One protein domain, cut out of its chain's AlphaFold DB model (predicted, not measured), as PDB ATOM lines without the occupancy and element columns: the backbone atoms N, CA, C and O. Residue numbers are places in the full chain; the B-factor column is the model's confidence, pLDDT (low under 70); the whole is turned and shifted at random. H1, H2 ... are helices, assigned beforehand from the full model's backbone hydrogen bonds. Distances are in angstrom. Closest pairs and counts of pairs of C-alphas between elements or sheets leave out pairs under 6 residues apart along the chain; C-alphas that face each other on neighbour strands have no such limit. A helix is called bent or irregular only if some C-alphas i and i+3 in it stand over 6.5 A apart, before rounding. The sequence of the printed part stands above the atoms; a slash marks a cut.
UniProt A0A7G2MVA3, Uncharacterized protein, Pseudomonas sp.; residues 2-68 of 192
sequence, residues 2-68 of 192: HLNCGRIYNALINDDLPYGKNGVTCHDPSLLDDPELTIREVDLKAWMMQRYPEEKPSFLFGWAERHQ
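Overview. This is residues 2 to 68 of the 192 residues of an uncharacterized protein of Pseudomonas sp. (UniProt A0A7G2MVA3). Four mostly separate helices are strung along an elongated body by winding links, with H2 at one end of the length, H4 at the other and H3 between them. H1 lies off to one side, with residues 2 to 7 sticking out and its last residues meeting H2. The printed part has 67 residues, with four named helices in the order H1, H2, H3, H4 and no named strand. The class is all helix, though under half of the residues, 33 of 67, are in named elements. The whole is compact, with a radius of gyration of the C-alphas of 12.5 A, and spans 38 by 22 by 18 A.

Along the chain. H1, residues 2 to 13, begins at C-alpha 2 (-89.072, -6.082, 127.534) and is 16.5 A long from first to last C-alpha. H2, residues 29 to 33, is only just irregular: C-alphas 30 and 33 are 6.51 A apart. H3, residues 41 to 51, is 15.4 A long and begins at C-alpha 41 (-69.226, -10.906, 126.464). H4, residues 63 to 67, ends at C-alpha 67 (-70.271, -1.721, 109.782).

Arrangement. H1 and H2 only just touch, with 3 pairs of C-alphas within 8 A, and H1 does so with residues 12 to 13 alone. Their closest C-alphas, those of Leu 12 and Leu 32, are 7.7 A apart. H3 touches no helix, and H4 touches no helix. In H1, H3 and H4 every O i to N i+4 pair is within hydrogen-bond range; in H2 0 of 1 is, beside 1 of 2 O i to N i+3 pairs.

Size, cuts and confidence. The two C-alphas farthest apart, those of Ser 30 and His 67, are 38.0 A apart. The links from H1 to H2, 15 residues, and from H3 to H4, 11 residues, are long; that from H2 to H3, 7 residues, is short. The printed part has no cut. The mean pLDDT of the printed part is 86.0, and residue 2 is under 70.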
ATOM      1  N   HIS A   2     -88.942  -4.660 127.160       61.78
ATOM      2  CA  HIS A   2     -89.072  -6.082 127.534       61.78
ATOM      3  C   HIS A   2     -88.715  -7.124 126.455       61.78
ATOM      4  O   HIS A   2     -88.406  -8.259 126.801       61.78
ATOM      5  N   LEU A   3     -88.715  -6.766 125.162       76.12
ATOM      6  CA  LEU A   3     -88.513  -7.745 124.084       76.12
ATOM      7  C   LEU A   3     -87.089  -8.331 124.062       76.12
ATOM      8  O   LEU A   3     -86.926  -9.539 123.925       76.12
ATOM      9  N   ASN A   4     -86.062  -7.497 124.250       81.38
ATOM     10  CA  ASN A   4     -84.662  -7.939 124.211       81.38
ATOM     11  C   ASN A   4     -84.298  -8.778 125.442       81.38
ATOM     12  O   ASN A   4     -83.642  -9.806 125.303       81.38
ATOM     13  N   CYS A   5     -84.786  -8.392 126.625       82.69
ATOM     14  CA  CYS A   5     -84.637  -9.191 127.841       82.69
ATOM     15  C   CYS A   5     -85.310 -10.563 127.689       82.69
ATOM     16  O   CYS A   5     -84.713 -11.572 128.048       82.69
ATOM     17  N   GLY A   6     -86.501 -10.617 127.080       86.50
ATOM     18  CA  GLY A   6     -87.183 -11.880 126.780       86.50
ATOM     19  C   GLY A   6     -86.420 -12.766 125.790       86.50
ATOM     20  O   GLY A   6     -86.360 -13.976 125.985       86.50
ATOM     21  N   ARG A   7     -85.785 -12.185 124.760       88.38
ATOM     22  CA  ARG A   7     -84.940 -12.930 123.803       88.38
ATOM     23  C   ARG A   7     -83.722 -13.561 124.476       88.38
ATOM     24  O   ARG A   7     -83.420 -14.714 124.191       88.38
ATOM     25  N   ILE A   8     -83.052 -12.815 125.355       88.81
ATOM     26  CA  ILE A   8     -81.900 -13.314 126.114       88.81
ATOM     27  C   ILE A   8     -82.357 -14.422 127.064       88.81
ATOM     28  O   ILE A   8     -81.816 -15.516 127.001       88.81
ATOM     29  N   TYR A   9     -83.402 -14.190 127.861       88.00
ATOM     30  CA  TYR A   9     -83.931 -15.191 128.791       88.00
ATOM     31  C   TYR A   9     -84.349 -16.491 128.084       88.00
ATOM     32  O   TYR A   9     -84.018 -17.582 128.535       88.00
ATOM     33  N   ASN A  10     -84.992 -16.387 126.917       90.25
ATOM     34  CA  ASN A  10     -85.327 -17.554 126.102       90.25
ATOM     35  C   ASN A  10     -84.077 -18.304 125.605       90.25
ATOM     36  O   ASN A  10     -84.081 -19.529 125.546       90.25
ATOM     37  N   ALA A  11     -82.999 -17.597 125.257       90.75
ATOM     38  CA  ALA A  11     -81.745 -18.238 124.862       90.75
ATOM     39  C   ALA A  11     -81.067 -18.966 126.032       90.75
ATOM     40  O   ALA A  11     -80.509 -20.040 125.830       90.75
ATOM     41  N   LEU A  12     -81.163 -18.419 127.248       89.62
ATOM     42  CA  LEU A  12     -80.660 -19.063 128.464       89.62
ATOM     43  C   LEU A  12     -81.419 -20.362 128.774       89.62
ATOM     44  O   LEU A  12     -80.799 -21.380 129.066       89.62
ATOM     45  N   ILE A  13     -82.754 -20.349 128.665       88.56
ATOM     46  CA  ILE A  13     -83.595 -21.534 128.913       88.56
ATOM     47  C   ILE A  13     -83.302 -22.660 127.917       88.56
ATOM     48  O   ILE A  13     -83.288 -23.827 128.300       88.56
ATOM     49  N   ASN A  14     -83.091 -22.322 126.643       88.44
ATOM     50  CA  ASN A  14     -82.873 -23.313 125.586       88.44
ATOM     51  C   ASN A  14     -81.405 -23.750 125.447       88.44
ATOM     52  O   ASN A  14     -81.089 -24.455 124.494       88.44
ATOM     53  N   ASP A  15     -80.522 -23.327 126.361       85.88
ATOM     54  CA  ASP A  15     -79.073 -23.593 126.321       85.88
ATOM     55  C   ASP A  15     -78.388 -23.080 125.030       85.88
ATOM     56  O   ASP A  15     -77.297 -23.502 124.657       85.88
ATOM     57  N   ASP A  16     -79.022 -22.114 124.349       88.88
ATOM     58  CA  ASP A  16     -78.485 -21.425 123.167       88.88
ATOM     59  C   ASP A  16     -77.384 -20.419 123.553       88.88
ATOM     60  O   ASP A  16     -76.564 -20.032 122.715       88.88
ATOM     61  N   LEU A  17     -77.406 -19.934 124.800       91.31
ATOM     62  CA  LEU A  17     -76.485 -18.933 125.328       91.31
ATOM     63  C   LEU A  17     -75.915 -19.398 126.679       91.31
ATOM     64  O   LEU A  17     -76.667 -19.469 127.652       91.31
ATOM     65  N   PRO A  18     -74.597 -19.651 126.773       90.12
ATOM     66  CA  PRO A  18     -73.954 -20.011 128.030       90.12
ATOM     67  C   PRO A  18     -74.066 -18.907 129.087       90.12
ATOM     68  O   PRO A  18     -73.811 -17.730 128.816       90.12
ATOM     69  N   TYR A  19     -74.383 -19.305 130.316       91.00
ATOM     70  CA  TYR A  19     -74.456 -18.424 131.478       91.00
ATOM     71  C   TYR A  19     -73.756 -19.037 132.679       91.00
ATOM     72  O   TYR A  19     -73.330 -20.192 132.667       91.00
ATOM     73  N   GLY A  20     -73.591 -18.231 133.717       89.69
ATOM     74  CA  GLY A  20     -73.137 -18.717 135.001       89.69
ATOM     75  C   GLY A  20     -72.970 -17.594 136.002       89.69
ATOM     76  O   GLY A  20     -73.680 -16.593 135.940       89.69
ATOM     77  N   LYS A  21     -72.021 -17.731 136.921       86.81
ATOM     78  CA  LYS A  21     -71.858 -16.824 138.058       86.81
ATOM     79  C   LYS A  21     -70.416 -16.357 138.166       86.81
ATOM     80  O   LYS A  21     -69.487 -17.136 137.958       86.81
ATOM     81  N   ASN A  22     -70.217 -15.080 138.487       82.69
ATOM     82  CA  ASN A  22     -68.888 -14.469 138.603       82.69
ATOM     83  C   ASN A  22     -67.999 -14.669 137.355       82.69
ATOM     84  O   ASN A  22     -66.785 -14.822 137.466       82.69
ATOM     85  N   GLY A  23     -68.599 -14.699 136.158       77.25
ATOM     86  CA  GLY A  23     -67.879 -14.885 134.894       77.25
ATOM     87  C   GLY A  23     -67.443 -16.325 134.595       77.25
ATOM     88  O   GLY A  23     -66.811 -16.557 133.561       77.25
ATOM     89  N   VAL A  24     -67.787 -17.290 135.453       84.19
ATOM     90  CA  VAL A  24     -67.586 -18.722 135.210       84.19
ATOM     91  C   VAL A  24     -68.876 -19.307 134.658       84.19
ATOM     92  O   VAL A  24     -69.923 -19.191 135.289       84.19
ATOM     93  N   THR A  25     -68.802 -19.940 133.489       86.44
ATOM     94  CA  THR A  25     -69.939 -20.637 132.881       86.44
ATOM     95  C   THR A  25     -70.309 -21.858 133.720       86.44
ATOM     96  O   THR A  25     -69.480 -22.745 133.935       86.44
ATOM     97  N   CYS A  26     -71.553 -21.916 134.175       80.06
ATOM     98  CA  CYS A  26     -72.124 -23.054 134.878       80.06
ATOM     99  C   CYS A  26     -73.547 -23.280 134.361       80.06
ATOM    100  O   CYS A  26     -74.410 -22.416 134.481       80.06
ATOM    101  N   HIS A  27     -73.784 -24.460 133.786       75.38
ATOM    102  CA  HIS A  27     -75.094 -24.880 133.278       75.38
ATOM    103  C   HIS A  27     -75.980 -25.358 134.436       75.38
ATOM    104  O   HIS A  27     -76.372 -26.522 134.500       75.38
ATOM    105  N   ASP A  28     -76.220 -24.471 135.399       83.94
ATOM    106  CA  ASP A  28     -77.077 -24.727 136.550       83.94
ATOM    107  C   ASP A  28     -78.395 -23.947 136.398       83.94
ATOM    108  O   ASP A  28     -78.396 -22.722 136.558       83.94
ATOM    109  N   PRO A  29     -79.526 -24.628 136.121       82.69
ATOM    110  CA  PRO A  29     -80.827 -23.983 135.951       82.69
ATOM    111  C   PRO A  29     -81.295 -23.174 137.163       82.69
ATOM    112  O   PRO A  29     -82.125 -22.282 137.006       82.69
ATOM    113  N   SER A  30     -80.772 -23.449 138.366       83.81
ATOM    114  CA  SER A  30     -81.113 -22.683 139.573       83.81
ATOM    115  C   SER A  30     -80.609 -21.235 139.522       83.81
ATOM    116  O   SER A  30     -81.154 -20.373 140.207       83.81
ATOM    117  N   LEU A  31     -79.620 -20.949 138.667       84.75
ATOM    118  CA  LEU A  31     -79.066 -19.610 138.481       84.75
ATOM    119  C   LEU A  31     -79.936 -18.708 137.605       84.75
ATOM    120  O   LEU A  31     -79.704 -17.504 137.585       84.75
ATOM    121  N   LEU A  32     -80.930 -19.247 136.891       84.12
ATOM    122  CA  LEU A  32     -81.798 -18.449 136.015       84.12
ATOM    123  C   LEU A  32     -82.582 -17.367 136.776       84.12
ATOM    124  O   LEU A  32     -82.897 -16.331 136.191       84.12
ATOM    125  N   ASP A  33     -82.842 -17.599 138.065       84.88
ATOM    126  CA  ASP A  33     -83.501 -16.657 138.973       84.88
ATOM    127  C   ASP A  33     -82.504 -15.947 139.923       84.88
ATOM    128  O   ASP A  33     -82.915 -15.146 140.766       84.88
ATOM    129  N   ASP A  34     -81.194 -16.217 139.804       86.31
ATOM    130  CA  ASP A  34     -80.149 -15.603 140.635       86.31
ATOM    131  C   ASP A  34     -79.820 -14.186 140.114       86.31
ATOM    132  O   ASP A  34     -79.428 -14.024 138.953       86.31
ATOM    133  N   PRO A  35     -79.930 -13.130 140.947       84.62
ATOM    134  CA  PRO A  35     -79.547 -11.773 140.554       84.62
ATOM    135  C   PRO A  35     -78.052 -11.622 140.218       84.62
ATOM    136  O   PRO A  35     -77.675 -10.638 139.584       84.62
ATOM    137  N   GLU A  36     -77.199 -12.566 140.627       85.44
ATOM    138  CA  GLU A  36     -75.764 -12.598 140.319       85.44
ATOM    139  C   GLU A  36     -75.439 -13.363 139.019       85.44
ATOM    140  O   GLU A  36     -74.268 -13.651 138.744       85.44
ATOM    141  N   LEU A  37     -76.449 -13.691 138.202       88.12
ATOM    142  CA  LEU A  37     -76.251 -14.305 136.891       88.12
ATOM    143  C   LEU A  37     -75.425 -13.393 135.973       88.12
ATOM    144  O   LEU A  37     -75.710 -12.212 135.763       88.12
ATOM    145  N   THR A  38     -74.398 -13.981 135.373       90.12
ATOM    146  CA  THR A  38     -73.474 -13.330 134.448       90.12
ATOM    147  C   THR A  38     -73.443 -14.067 133.116       90.12
ATOM    148  O   THR A  38     -73.479 -15.297 133.056       90.12
ATOM    149  N   ILE A  39     -73.339 -13.297 132.035       91.50
ATOM    150  CA  ILE A  39     -73.134 -13.797 130.673       91.50
ATOM    151  C   ILE A  39     -71.796 -13.235 130.203       91.50
ATOM    152  O   ILE A  39     -71.549 -12.032 130.329       91.50
ATOM    153  N   ARG A  40     -70.918 -14.086 129.668       90.75
ATOM    154  CA  ARG A  40     -69.637 -13.612 129.133       90.75
ATOM    155  C   ARG A  40     -69.873 -12.842 127.837       90.75
ATOM    156  O   ARG A  40     -70.653 -13.256 126.983       90.75
ATOM    157  N   GLU A  41     -69.131 -11.753 127.659       90.25
ATOM    158  CA  GLU A  41     -69.226 -10.906 126.464       90.25
ATOM    159  C   GLU A  41     -68.997 -11.698 125.167       90.25
ATOM    160  O   GLU A  41     -69.716 -11.506 124.189       90.25
ATOM    161  N   VAL A  42     -68.024 -12.617 125.169       89.75
ATOM    162  CA  VAL A  42     -67.667 -13.448 124.006       89.75
ATOM    163  C   VAL A  42     -68.830 -14.345 123.581       89.75
ATOM    164  O   VAL A  42     -69.136 -14.426 122.391       89.75
ATOM    165  N   ASP A  43     -69.507 -14.966 124.548       90.94
ATOM    166  CA  ASP A  43     -70.635 -15.864 124.292       90.94
ATOM    167  C   ASP A  43     -71.846 -15.075 123.779       90.94
ATOM    168  O   ASP A  43     -72.458 -15.448 122.777       90.94
ATOM    169  N   LEU A  44     -72.135 -13.921 124.397       91.19
ATOM    170  CA  LEU A  44     -73.207 -13.033 123.950       91.19
ATOM    171  C   LEU A  44     -72.951 -12.507 122.530       91.19
ATOM    172  O   LEU A  44     -73.865 -12.497 121.707       91.19
ATOM    173  N   LYS A  45     -71.710 -12.116 122.211       90.81
ATOM    174  CA  LYS A  45     -71.307 -11.705 120.856       90.81
ATOM    175  C   LYS A  45     -71.518 -12.814 119.839       90.81
ATOM    176  O   LYS A  45     -72.117 -12.562 118.793       90.81
ATOM    177  N   ALA A  46     -71.027 -14.019 120.126       89.88
ATOM    178  CA  ALA A  46     -71.128 -15.158 119.220       89.88
ATOM    179  C   ALA A  46     -72.593 -15.510 118.926       89.88
ATOM    180  O   ALA A  46     -72.988 -15.601 117.761       89.88
ATOM    181  N   TRP A  47     -73.415 -15.597 119.973       91.81
ATOM    182  CA  TRP A  47     -74.846 -15.855 119.847       91.81
ATOM    183  C   TRP A  47     -75.566 -14.765 119.036       91.81
ATOM    184  O   TRP A  47     -76.329 -15.079 118.119       91.81
ATOM    185  N   MET A  48     -75.287 -13.481 119.306       90.31
ATOM    186  CA  MET A  48     -75.889 -12.373 118.557       90.31
ATOM    187  C   MET A  48     -75.475 -12.377 117.080       90.31
ATOM    188  O   MET A  48     -76.332 -12.191 116.222       90.31
ATOM    189  N   MET A  49     -74.208 -12.656 116.757       87.00
ATOM    190  CA  MET A  49     -73.754 -12.751 115.362       87.00
ATOM    191  C   MET A  49     -74.427 -13.894 114.594       87.00
ATOM    192  O   MET A  49     -74.667 -13.760 113.396       87.00
ATOM    193  N   GLN A  50     -74.749 -15.000 115.268       86.75
ATOM    194  CA  GLN A  50     -75.403 -16.148 114.642       86.75
ATOM    195  C   GLN A  50     -76.916 -15.949 114.475       86.75
ATOM    196  O   GLN A  50     -77.473 -16.305 113.437       86.75
ATOM    197  N   ARG A  51     -77.599 -15.419 115.498       87.69
ATOM    198  CA  ARG A  51     -79.071 -15.349 115.542       87.69
ATOM    199  C   ARG A  51     -79.637 -14.011 115.070       87.69
ATOM    200  O   ARG A  51     -80.756 -13.986 114.566       87.69
ATOM    201  N   TYR A  52     -78.876 -12.927 115.211       87.81
ATOM    202  CA  TYR A  52     -79.293 -11.560 114.885       87.81
ATOM    203  C   TYR A  52     -78.144 -10.753 114.242       87.81
ATOM    204  O   TYR A  52     -77.746  -9.719 114.777       87.81
ATOM    205  N   PRO A  53     -77.600 -11.182 113.085       82.81
ATOM    206  CA  PRO A  53     -76.438 -10.537 112.459       82.81
ATOM    207  C   PRO A  53     -76.649  -9.050 112.114       82.81
ATOM    208  O   PRO A  53     -75.678  -8.298 112.037       82.81
ATOM    209  N   GLU A  54     -77.902  -8.623 111.944       82.56
ATOM    210  CA  GLU A  54     -78.290  -7.237 111.646       82.56
ATOM    211  C   GLU A  54     -78.454  -6.368 112.908       82.56
ATOM    212  O   GLU A  54     -78.392  -5.140 112.840       82.56
ATOM    213  N   GLU A  55     -78.651  -6.976 114.082       85.38
ATOM    214  CA  GLU A  55     -78.823  -6.258 115.346       85.38
ATOM    215  C   GLU A  55     -77.499  -6.276 116.120       85.38
ATOM    216  O   GLU A  55     -77.223  -7.195 116.887       85.38
ATOM    217  N   LYS A  56     -76.662  -5.246 115.939       85.94
ATOM    218  CA  LYS A  56     -75.363  -5.119 116.627       85.94
ATOM    219  C   LYS A  56     -75.349  -3.922 117.591       85.94
ATOM    220  O   LYS A  56     -74.996  -2.811 117.182       85.94
ATOM    221  N   PRO A  57     -75.724  -4.104 118.875       89.00
ATOM    222  CA  PRO A  57     -75.763  -3.025 119.856       89.00
ATOM    223  C   PRO A  57     -74.400  -2.373 120.064       89.00
ATOM    224  O   PRO A  57     -73.372  -3.048 120.103       89.00
ATOM    225  N   SER A  58     -74.385  -1.057 120.270       88.81
ATOM    226  CA  SER A  58     -73.138  -0.295 120.333       88.81
ATOM    227  C   SER A  58     -72.280  -0.533 121.570       88.81
ATOM    228  O   SER A  58     -71.098  -0.202 121.541       88.81
ATOM    229  N   PHE A  59     -72.871  -1.069 122.640       89.12
ATOM    230  CA  PHE A  59     -72.155  -1.446 123.859       89.12
ATOM    231  C   PHE A  59     -71.434  -2.792 123.723       89.12
ATOM    232  O   PHE A  59     -70.496  -3.046 124.466       89.12
ATOM    233  N   LEU A  60     -71.887  -3.648 122.797       89.31
ATOM    234  CA  LEU A  60     -71.332  -4.980 122.587       89.31
ATOM    235  C   LEU A  60     -70.380  -4.979 121.390       89.31
ATOM    236  O   LEU A  60     -69.263  -5.459 121.494       89.31
ATOM    237  N   PHE A  61     -70.787  -4.392 120.267       89.62
ATOM    238  CA  PHE A  61     -69.994  -4.377 119.040       89.62
ATOM    239  C   PHE A  61     -69.316  -3.028 118.827       89.62
ATOM    240  O   PHE A  61     -69.970  -1.983 118.899       89.62
ATOM    241  N   GLY A  62     -68.028  -3.039 118.490       87.88
ATOM    242  CA  GLY A  62     -67.272  -1.841 118.121       87.88
ATOM    243  C   GLY A  62     -67.754  -1.212 116.807       87.88
ATOM    244  O   GLY A  62     -68.496  -1.823 116.039       87.88
ATOM    245  N   TRP A  63     -67.324   0.020 116.503       81.12
ATOM    246  CA  TRP A  63     -67.728   0.712 115.264       81.12
ATOM    247  C   TRP A  63     -67.427  -0.114 114.005       81.12
ATOM    248  O   TRP A  63     -68.297  -0.244 113.148       81.12
ATOM    249  N   ALA A  64     -66.240  -0.721 113.932       80.88
ATOM    250  CA  ALA A  64     -65.841  -1.551 112.799       80.88
ATOM    251  C   ALA A  64     -66.729  -2.799 112.659       80.88
ATOM    252  O   ALA A  64     -67.240  -3.068 111.578       80.88
ATOM    253  N   GLU A  65     -66.992  -3.509 113.758       83.38
ATOM    254  CA  GLU A  65     -67.809  -4.732 113.768       83.38
ATOM    255  C   GLU A  65     -69.265  -4.461 113.356       83.38
ATOM    256  O   GLU A  65     -69.883  -5.278 112.669       83.38
ATOM    257  N   ARG A  66     -69.813  -3.294 113.728       82.62
ATOM    258  CA  ARG A  66     -71.171  -2.875 113.337       82.62
ATOM    259  C   ARG A  66     -71.310  -2.595 111.844       82.62
ATOM    260  O   ARG A  66     -72.366  -2.867 111.290       82.62
ATOM    261  N   HIS A  67     -70.260  -2.086 111.205       78.50
ATOM    262  CA  HIS A  67     -70.271  -1.721 109.782       78.50
ATOM    263  C   HIS A  67     -69.623  -2.780 108.883       78.50
ATOM    264  O   HIS A  67     -69.557  -2.601 107.667       78.50
ATOM    265  N   GLN A  68     -69.138  -3.881 109.457       80.69
ATOM    266  CA  GLN A  68     -68.584  -4.976 108.683       80.69
ATOM    267  C   GLN A  68     -69.711  -5.703 107.948       80.69
ATOM    268  O   GLN A  68     -70.613  -6.270 108.571       80.69
TER     269      GLN A  68